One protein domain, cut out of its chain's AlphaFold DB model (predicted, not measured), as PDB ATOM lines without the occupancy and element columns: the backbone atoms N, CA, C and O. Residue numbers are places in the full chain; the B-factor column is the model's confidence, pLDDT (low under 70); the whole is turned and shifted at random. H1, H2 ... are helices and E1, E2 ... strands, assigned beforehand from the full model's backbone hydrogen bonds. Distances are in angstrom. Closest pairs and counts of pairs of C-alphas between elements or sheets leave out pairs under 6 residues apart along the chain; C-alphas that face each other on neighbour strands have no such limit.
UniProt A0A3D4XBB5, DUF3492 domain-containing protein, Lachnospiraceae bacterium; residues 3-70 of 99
ATOM      1  N   VAL A   3      89.338 -44.796  36.133       97.31
ATOM      2  CA  VAL A   3      88.895 -45.269  37.457       97.31
ATOM      3  C   VAL A   3      87.434 -44.894  37.678       97.31
ATOM      4  O   VAL A   3      87.058 -43.736  37.516       97.31
ATOM      5  N   CYS A   4      86.608 -45.873  38.049       97.06
ATOM      6  CA  CYS A   4      85.211 -45.645  38.408       97.06
ATOM      7  C   CYS A   4      85.061 -45.535  39.928       97.06
ATOM      8  O   CYS A   4      85.471 -46.440  40.653       97.06
ATOM      9  N   LEU A   5      84.457 -44.444  40.392       96.62
ATOM     10  CA  LEU A   5      84.074 -44.225  41.781       96.62
ATOM     11  C   LEU A   5      82.568 -44.437  41.913       96.62
ATOM     12  O   LEU A   5      81.789 -43.799  41.207       96.62
ATOM     13  N   ILE A   6      82.162 -45.314  42.825       96.38
ATOM     14  CA  ILE A   6      80.752 -45.526  43.157       96.38
ATOM     15  C   ILE A   6      80.481 -44.798  44.472       96.38
ATOM     16  O   ILE A   6      81.101 -45.106  45.488       96.38
ATOM     17  N   CYS A   7      79.590 -43.812  44.439       94.50
ATOM     18  CA  CYS A   7      79.299 -42.934  45.567       94.50
ATOM     19  C   CYS A   7      77.820 -43.046  45.935       94.50
ATOM     20  O   CYS A   7      76.956 -42.626  45.175       94.50
ATOM     21  N   GLU A   8      77.516 -43.598  47.102       93.25
ATOM     22  CA  GLU A   8      76.148 -43.674  47.615       93.25
ATOM     23  C   GLU A   8      75.846 -42.445  48.478       93.25
ATOM     24  O   GLU A   8      76.686 -42.031  49.283       93.25
ATOM     25  N   GLY A   9      74.708 -41.791  48.222       86.00
ATOM     26  CA  GLY A   9      74.170 -40.689  49.032       86.00
ATOM     27  C   GLY A   9      75.088 -39.474  49.225       86.00
ATOM     28  O   GLY A   9      74.866 -38.678  50.132       86.00
ATOM     29  N   SER A  10      76.151 -39.339  48.429       89.25
ATOM     30  CA  SER A  10      77.244 -38.393  48.682       89.25
ATOM     31  C   SER A  10      77.587 -37.568  47.440       89.25
ATOM     32  O   SER A  10      76.823 -36.683  47.059       89.25
ATOM     33  N   TYR A  11      78.734 -37.808  46.806       93.19
ATOM     34  CA  TYR A  11      79.213 -37.001  45.684       93.19
ATOM     35  C   TYR A  11      78.405 -37.291  44.402       93.19
ATOM     36  O   TYR A  11      78.189 -38.462  44.087       93.19
ATOM     37  N   PRO A  12      78.000 -36.272  43.617       93.62
ATOM     38  CA  PRO A  12      78.296 -34.836  43.762       93.62
ATOM     39  C   PRO A  12      77.217 -34.007  44.494       93.62
ATOM     40  O   PRO A  12      77.307 -32.777  44.513       93.62
ATOM     41  N   TYR A  13      76.198 -34.648  45.066       94.06
ATOM     42  CA  TYR A  13      74.975 -33.996  45.551       94.06
ATOM     43  C   TYR A  13      75.076 -33.450  46.977       94.06
ATOM     44  O   TYR A  13      74.603 -32.352  47.250       94.06
ATOM     45  N   ILE A  14      75.714 -34.183  47.891       91.75
ATOM     46  CA  ILE A  14      75.757 -33.827  49.312       91.75
ATOM     47  C   ILE A  14      77.154 -33.315  49.682       91.75
ATOM     48  O   ILE A  14      78.140 -34.033  49.480       91.75
ATOM     49  N   PRO A  15      77.292 -32.096  50.233       90.56
ATOM     50  CA  PRO A  15      78.558 -31.644  50.791       90.56
ATOM     51  C   PRO A  15      78.870 -32.418  52.079       90.56
ATOM     52  O   PRO A  15      78.005 -32.641  52.918       90.56
ATOM     53  N   GLY A  16      80.125 -32.823  52.256       91.75
ATOM     54  CA  GLY A  16      80.540 -33.583  53.433       91.75
ATOM     55  C   GLY A  16      81.950 -34.141  53.295       91.75
ATOM     56  O   GLY A  16      82.630 -33.896  52.297       91.75
ATOM     57  N   GLY A  17      82.382 -34.910  54.296       93.44
ATOM     58  CA  GLY A  17      83.729 -35.490  54.335       93.44
ATOM     59  C   GLY A  17      84.029 -36.372  53.123       93.44
ATOM     60  O   GLY A  17      85.038 -36.164  52.456       93.44
ATOM     61  N   VAL A  18      83.111 -37.284  52.780       93.94
ATOM     62  CA  VAL A  18      83.267 -38.194  51.631       93.94
ATOM     63  C   VAL A  18      83.357 -37.411  50.322       93.94
ATOM     64  O   VAL A  18      84.292 -37.607  49.553       93.94
ATOM     65  N   SER A  19      82.453 -36.459  50.085       94.62
ATOM     66  CA  SER A  19      82.456 -35.658  48.856       94.62
ATOM     67  C   SER A  19      83.680 -34.746  48.735       94.62
ATOM     68  O   SER A  19      84.199 -34.553  47.636       94.62
ATOM     69  N   SER A  20      84.172 -34.209  49.855       94.62
ATOM     70  CA  SER A  20      85.423 -33.443  49.897       94.62
ATOM     71  C   SER A  20      86.634 -34.327  49.586       94.62
ATOM     72  O   SER A  20      87.506 -33.942  48.803       94.62
ATOM     73  N   TRP A  21      86.663 -35.544  50.136       95.38
ATOM     74  CA  TRP A  21      87.709 -36.521  49.859       95.38
ATOM     75  C   TRP A  21      87.700 -36.964  48.393       95.38
ATOM     76  O   TRP A  21      88.744 -36.908  47.752       95.38
ATOM     77  N   VAL A  22      86.533 -37.297  47.828       95.88
ATOM     78  CA  VAL A  22      86.388 -37.654  46.404       95.88
ATOM     79  C   VAL A  22      86.882 -36.522  45.505       95.88
ATOM     80  O   VAL A  22      87.648 -36.763  44.572       95.88
ATOM     81  N   ARG A  23      86.498 -35.274  45.808       94.31
ATOM     82  CA  ARG A  23      86.982 -34.100  45.072       94.31
ATOM     83  C   ARG A  23      88.500 -33.971  45.166       94.31
ATOM     84  O   ARG A  23      89.151 -33.772  44.149       94.31
ATOM     85  N   THR A  24      89.058 -34.094  46.368       95.12
ATOM     86  CA  THR A  24      90.505 -33.984  46.604       95.12
ATOM     87  C   THR A  24      91.266 -35.080  45.867       95.12
ATOM     88  O   THR A  24      92.250 -34.780  45.200       95.12
ATOM     89  N   LEU A  25      90.771 -36.318  45.919       95.88
ATOM     90  CA  LEU A  25      91.321 -37.456  45.193       95.88
ATOM     91  C   LEU A  25      91.376 -37.160  43.691       95.88
ATOM     92  O   LEU A  25      92.446 -37.214  43.094       95.88
ATOM     93  N   CYS A  26      90.249 -36.779  43.090       95.81
ATOM     94  CA  CYS A  26      90.211 -36.460  41.664       95.81
ATOM     95  C   CYS A  26      91.163 -35.300  41.331       95.81
ATOM     96  O   CYS A  26      91.917 -35.380  40.366       95.81
ATOM     97  N   SER A  27      91.195 -34.257  42.166       94.44
ATOM     98  CA  SER A  27      92.054 -33.092  41.954       94.44
ATOM     99  C   SER A  27      93.553 -33.381  42.092       94.44
ATOM    100  O   SER A  27      94.351 -32.700  41.452       94.44
ATOM    101  N   GLN A  28      93.958 -34.346  42.920       96.31
ATOM    102  CA  GLN A  28      95.370 -34.689  43.118       96.31
ATOM    103  C   GLN A  28      95.935 -35.564  41.993       96.31
ATOM    104  O   GLN A  28      97.122 -35.466  41.693       96.31
ATOM    105  N   PHE A  29      95.095 -36.370  41.344       95.81
ATOM    106  CA  PHE A  29      95.497 -37.297  40.281       95.81
ATOM    107  C   PHE A  29      94.998 -36.826  38.909       95.81
ATOM    108  O   PHE A  29      94.150 -37.460  38.282       95.81
ATOM    109  N   GLN A  30      95.514 -35.686  38.441       93.50
ATOM    110  CA  GLN A  30      95.105 -35.060  37.170       93.50
ATOM    111  C   GLN A  30      95.416 -35.912  35.926       93.50
ATOM    112  O   GLN A  30      94.795 -35.738  34.882       93.50
ATOM    113  N   ASP A  31      96.369 -36.837  36.030       95.38
ATOM    114  CA  ASP A  31      96.751 -37.796  34.991       95.38
ATOM    115  C   ASP A  31      95.807 -39.010  34.902       95.38
ATOM    116  O   ASP A  31      95.850 -39.773  33.930       95.38
ATOM    117  N   VAL A  32      94.932 -39.185  35.896       96.81
ATOM    118  CA  VAL A  32      93.930 -40.250  35.944       96.81
ATOM    119  C   VAL A  32      92.574 -39.702  35.526       96.81
ATOM    120  O   VAL A  32      92.105 -38.679  36.024       96.81
ATOM    121  N   GLU A  33      91.907 -40.420  34.625       97.62
ATOM    122  CA  GLU A  33      90.534 -40.109  34.254       97.62
ATOM    123  C   GLU A  33      89.555 -40.798  35.199       97.62
ATOM    124  O   GLU A  33      89.595 -42.021  35.378       97.62
ATOM    125  N   PHE A  34      88.627 -40.024  35.749       97.94
ATOM    126  CA  PHE A  34      87.613 -40.523  36.666       97.94
ATOM    127  C   PHE A  34      86.240 -40.598  36.004       97.94
ATOM    128  O   PHE A  34      85.870 -39.790  35.149       97.94
ATOM    129  N   VAL A  35      85.470 -41.589  36.431       97.44
ATOM    130  CA  VAL A  35      84.036 -41.721  36.173       97.44
ATOM    131  C   VAL A  35      83.339 -41.898  37.506       97.44
ATOM    132  O   VAL A  35      83.836 -42.625  38.359       97.44
ATOM    133  N   VAL A  36      82.200 -41.241  37.694       96.75
ATOM    134  CA  VAL A  36      81.449 -41.307  38.951       96.75
ATOM    135  C   VAL A  36      80.089 -41.923  38.701       96.75
ATOM    136  O   VAL A  36      79.344 -41.477  37.832       96.75
ATOM    137  N   TRP A  37      79.755 -42.943  39.479       96.69
ATOM    138  CA  TRP A  37      78.420 -43.515  39.561       96.69
ATOM    139  C   TRP A  37      77.831 -43.158  40.920       96.69
ATOM    140  O   TRP A  37      78.179 -43.750  41.939       96.69
ATOM    141  N   ALA A  38      76.958 -42.160  40.927       94.94
ATOM    142  CA  ALA A  38      76.248 -41.721  42.115       94.94
ATOM    143  C   ALA A  38      74.971 -42.551  42.291       94.94
ATOM    144  O   ALA A  38      74.147 -42.611  41.381       94.94
ATOM    145  N   ILE A  39      74.794 -43.175  43.450       93.62
ATOM    146  CA  ILE A  39      73.535 -43.809  43.849       93.62
ATOM    147  C   ILE A  39      72.785 -42.789  44.705       93.62
ATOM    148  O   ILE A  39      73.259 -42.410  45.776       93.62
ATOM    149  N   ALA A  40      71.650 -42.320  44.199       91.62
ATOM    150  CA  ALA A  40      70.833 -41.274  44.806       91.62
ATOM    151  C   ALA A  40      69.426 -41.799  45.111       91.62
ATOM    152  O   ALA A  40      68.984 -42.790  44.531       91.62
ATOM    153  N   THR A  41      68.707 -41.132  46.009       89.69
ATOM    154  CA  THR A  41      67.334 -41.497  46.379       89.69
ATOM    155  C   THR A  41      66.357 -41.118  45.269       89.69
ATOM    156  O   THR A  41      65.965 -41.979  44.480       89.69
ATOM    157  N   THR A  42      66.006 -39.837  45.148       88.19
ATOM    158  CA  THR A  42      65.113 -39.318  44.104       88.19
ATOM    159  C   THR A  42      65.667 -38.036  43.485       88.19
ATOM    160  O   THR A  42      66.569 -37.396  44.032       88.19
ATOM    161  N   ARG A  43      65.142 -37.663  42.313       88.06
ATOM    162  CA  ARG A  43      65.548 -36.435  41.608       88.06
ATOM    163  C   ARG A  43      65.117 -35.178  42.346       88.06
ATOM    164  O   ARG A  43      65.782 -34.160  42.225       88.06
ATOM    165  N   GLU A  44      64.028 -35.248  43.100       85.88
ATOM    166  CA  GLU A  44      63.506 -34.130  43.886       85.88
ATOM    167  C   GLU A  44      64.399 -33.838  45.097       85.88
ATOM    168  O   GLU A  44      64.630 -32.676  45.420       85.88
ATOM    169  N   GLU A  45      64.925 -34.881  45.746       85.19
ATOM    170  CA  GLU A  45      65.824 -34.746  46.899       85.19
ATOM    171  C   GLU A  45      67.258 -34.398  46.485       85.19
ATOM    172  O   GLU A  45      67.963 -33.689  47.204       85.19
ATOM    173  N   MET A  46      67.697 -34.883  45.319       86.56
ATOM    174  CA  MET A  46      69.051 -34.683  44.797       86.56
ATOM    175  C   MET A  46      69.018 -34.161  43.347       86.56
ATOM    176  O   MET A  46      69.372 -34.899  42.416       86.56
ATOM    177  N   PRO A  47      68.580 -32.902  43.137       80.50
ATOM    178  CA  PRO A  47      68.338 -32.363  41.799       80.50
ATOM    179  C   PRO A  47      69.604 -31.857  41.102       80.50
ATOM    180  O   PRO A  47      69.715 -31.953  39.882       80.50
ATOM    181  N   GLU A  48      70.562 -31.314  41.859       88.94
ATOM    182  CA  GLU A  48      71.685 -30.555  41.305       88.94
ATOM    183  C   GLU A  48      73.019 -30.913  41.958       88.94
ATOM    184  O   GLU A  48      73.099 -31.290  43.129       88.94
ATOM    185  N   TYR A  49      74.096 -30.764  41.190       92.56
ATOM    186  CA  TYR A  49      75.450 -30.968  41.686       92.56
ATOM    187  C   TYR A  49      75.860 -29.789  42.562       92.56
ATOM    188  O   TYR A  49      76.050 -28.675  42.080       92.56
ATOM    189  N   VAL A  50      76.041 -30.050  43.854       91.19
ATOM    190  CA  VAL A  50      76.487 -29.043  44.827       91.19
ATOM    191  C   VAL A  50      78.015 -28.989  44.894       91.19
ATOM    192  O   VAL A  50      78.616 -27.956  45.194       91.19
ATOM    193  N   CYS A  51      78.681 -30.112  44.618       89.19
ATOM    194  CA  CYS A  51      80.134 -30.181  44.602       89.19
ATOM    195  C   CYS A  51      80.719 -29.725  43.262       89.19
ATOM    196  O   CYS A  51      80.228 -30.088  42.199       89.19
ATOM    197  N   GLN A  52      81.840 -29.000  43.318       90.81
ATOM    198  CA  GLN A  52      82.640 -28.717  42.127       90.81
ATOM    199  C   GLN A  52      83.184 -30.014  41.529       90.81
ATOM    200  O   GLN A  52      83.711 -30.854  42.265       90.81
ATOM    201  N   ILE A  53      83.081 -30.128  40.205       94.31
ATOM    202  CA  ILE A  53      83.516 -31.292  39.439       94.31
ATOM    203  C   ILE A  53      84.870 -30.988  38.782       94.31
ATOM    204  O   ILE A  53      84.938 -30.073  37.962       94.31
ATOM    205  N   PRO A  54      85.946 -31.716  39.129       94.38
ATOM    206  CA  PRO A  54      87.241 -31.578  38.462       94.38
ATOM    207  C   PRO A  54      87.190 -31.976  36.978       94.38
ATOM    208  O   PRO A  54      86.441 -32.875  36.599       94.38
ATOM    209  N   GLU A  55      88.021 -31.356  36.135       95.00
ATOM    210  CA  GLU A  55      88.004 -31.559  34.672       95.00
ATOM    211  C   GLU A  55      88.361 -32.989  34.228       95.00
ATOM    212  O   GLU A  55      87.933 -33.452  33.165       95.00
ATOM    213  N   ASN A  56      89.143 -33.706  35.037       96.25
ATOM    214  CA  ASN A  56      89.505 -35.102  34.798       96.25
ATOM    215  C   ASN A  56      88.379 -36.092  35.156       96.25
ATOM    216  O   ASN A  56      88.505 -37.286  34.869       96.25
ATOM    217  N   VAL A  57      87.255 -35.620  35.711       96.56
ATOM    218  CA  VAL A  57      86.015 -36.399  35.817       96.56
ATOM    219  C   VAL A  57      85.286 -36.332  34.480       96.56
ATOM    220  O   VAL A  57      84.671 -35.332  34.122       96.56
ATOM    221  N   ARG A  58      85.358 -37.419  33.716       96.75
ATOM    222  CA  ARG A  58      84.848 -37.467  32.340       96.75
ATOM    223  C   ARG A  58      83.350 -37.689  32.252       96.75
ATOM    224  O   ARG A  58      82.751 -37.388  31.227       96.75
ATOM    225  N   GLU A  59      82.761 -38.278  33.281       96.12
ATOM    226  CA  GLU A  59      81.356 -38.657  33.253       96.12
ATOM    227  C   GLU A  59      80.838 -38.896  34.671       96.12
ATOM    228  O   GLU A  59      81.517 -39.499  35.507       96.12
ATOM    229  N   ILE A  60      79.615 -38.427  34.916       95.19
ATOM    230  CA  ILE A  60      78.860 -38.670  36.142       95.19
ATOM    231  C   ILE A  60      77.530 -39.298  35.739       95.19
ATOM    232  O   ILE A  60      76.729 -38.687  35.033       95.19
ATOM    233  N   ARG A  61      77.287 -40.528  36.185       94.50
ATOM    234  CA  ARG A  61      75.994 -41.202  36.065       94.50
ATOM    235  C   ARG A  61      75.316 -41.198  37.413       94.50
ATOM    236  O   ARG A  61      75.935 -41.561  38.404       94.50
ATOM    237  N   THR A  62      74.047 -40.816  37.445       93.62
ATOM    238  CA  THR A  62      73.237 -40.937  38.658       93.62
ATOM    239  C   THR A  62      72.199 -42.027  38.484       93.62
ATOM    240  O   THR A  62      71.421 -42.010  37.531       93.62
ATOM    241  N   LEU A  63      72.225 -42.978  39.406       91.44
ATOM    242  CA  LEU A  63      71.273 -44.060  39.551       91.44
ATOM    243  C   LEU A  63      70.323 -43.667  40.680       91.44
ATOM    244  O   LEU A  63      70.682 -43.758  41.853       91.44
ATOM    245  N   TYR A  64      69.134 -43.193  40.320       90.38
ATOM    246  CA  TYR A  64      68.098 -42.878  41.294       90.38
ATOM    247  C   TYR A  64      67.357 -44.154  41.688       90.38
ATOM    248  O   TYR A  64      66.793 -44.845  40.839       90.38
ATOM    249  N   LEU A  65      67.351 -44.469  42.980       87.88
ATOM    250  CA  LEU A  65      66.639 -45.622  43.524       87.88
ATOM    251  C   LEU A  65      65.122 -45.465  43.385       87.88
ATOM    252  O   LEU A  65      64.436 -46.461  43.169       87.88
ATOM    253  N   GLY A  66      64.609 -44.232  43.440       79.88
ATOM    254  CA  GLY A  66      63.203 -43.914  43.184       79.88
ATOM    255  C   GLY A  66      62.773 -44.144  41.732       79.88
ATOM    256  O   GLY A  66      61.614 -44.475  41.492       79.88
ATOM    257  N   ASP A  67      63.703 -44.047  40.773       80.06
ATOM    258  CA  ASP A  67      63.439 -44.321  39.350       80.06
ATOM    259  C   ASP A  67      63.421 -45.830  39.062       80.06
ATOM    260  O   ASP A  67      62.881 -46.280  38.045       80.06
ATOM    261  N   ALA A  68      64.022 -46.637  39.940       67.38
ATOM    262  CA  ALA A  68      63.978 -48.072  39.795       67.38
ATOM    263  C   ALA A  68      62.536 -48.529  40.049       67.38
ATOM    264  O   ALA A  68      62.067 -48.637  41.181       67.38
ATOM    265  N   ALA A  69      61.830 -48.879  38.974       61.06
ATOM    266  CA  ALA A  69      60.748 -49.836  39.075       61.06
ATOM    267  C   ALA A  69      61.399 -51.140  39.543       61.06
ATOM    268  O   ALA A  69      61.855 -51.942  38.727       61.06
ATOM    269  N   TRP A  70      61.510 -51.329  40.862       57.59
ATOM    270  CA  TRP A  70      61.795 -52.628  41.449       57.59
ATOM    271  C   TRP A  70      60.618 -53.486  41.011       57.59
ATOM    272  O   TRP A  70      59.564 -53.519  41.650       57.59
TER     273      TRP A  70
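AT A GLANCE: This is residues 3 to 70 of the 99 residues of the protein "DUF3492 domain-containing protein" of Lachnospiraceae bacterium (UniProt A0A3D4XBB5). One helix, H1, covers one face of a small three-stranded sheet, in two layers; the other face is bare. The 68 printed residues have E1, H1, E2 and E3 in that order, mixed helices and strands, with a parallel sheet ordered E1 E2 E3. The whole is compact, radius of gyration of the C-alphas 11.9 A, spanning 38 by 20 by 15 A.

IN THESE COORDINATES: Find C-alpha 3 at (88.895, -45.269, 37.457), where E1, residues 3 to 8, begins. Then come H1, residues 17 to 28, and E2, residues 33 to 40, 22.4 A long. E3, residues 57 to 64, 19.8 A, ends at (68.098, -42.878, 41.294).

HOW THE PARTS SIT: Look across E1 and E2, parallel at 18 degrees: N 5 and O 35 are within hydrogen-bond range, 2.8 A. E2 and E3 are parallel at 15 degrees, with N 38 and O 61 at 2.8 A. H1 is on the sheet, its height 10.2 A, along E2 at 7 degrees on the local plane; their closest C-alphas, Cys 26 and Phe 34, are 6.9 A apart. E1, H1, E2 form a strand-helix-strand unit, parallel neighbours joined through a helix, its crossover right-handed. Every O i to N i+4 pair of H1 is within range.

THE WHOLE: The printed part has no cut. Residues 41 to 56 make a long link. Residues 68 to 70 have pLDDT under 70.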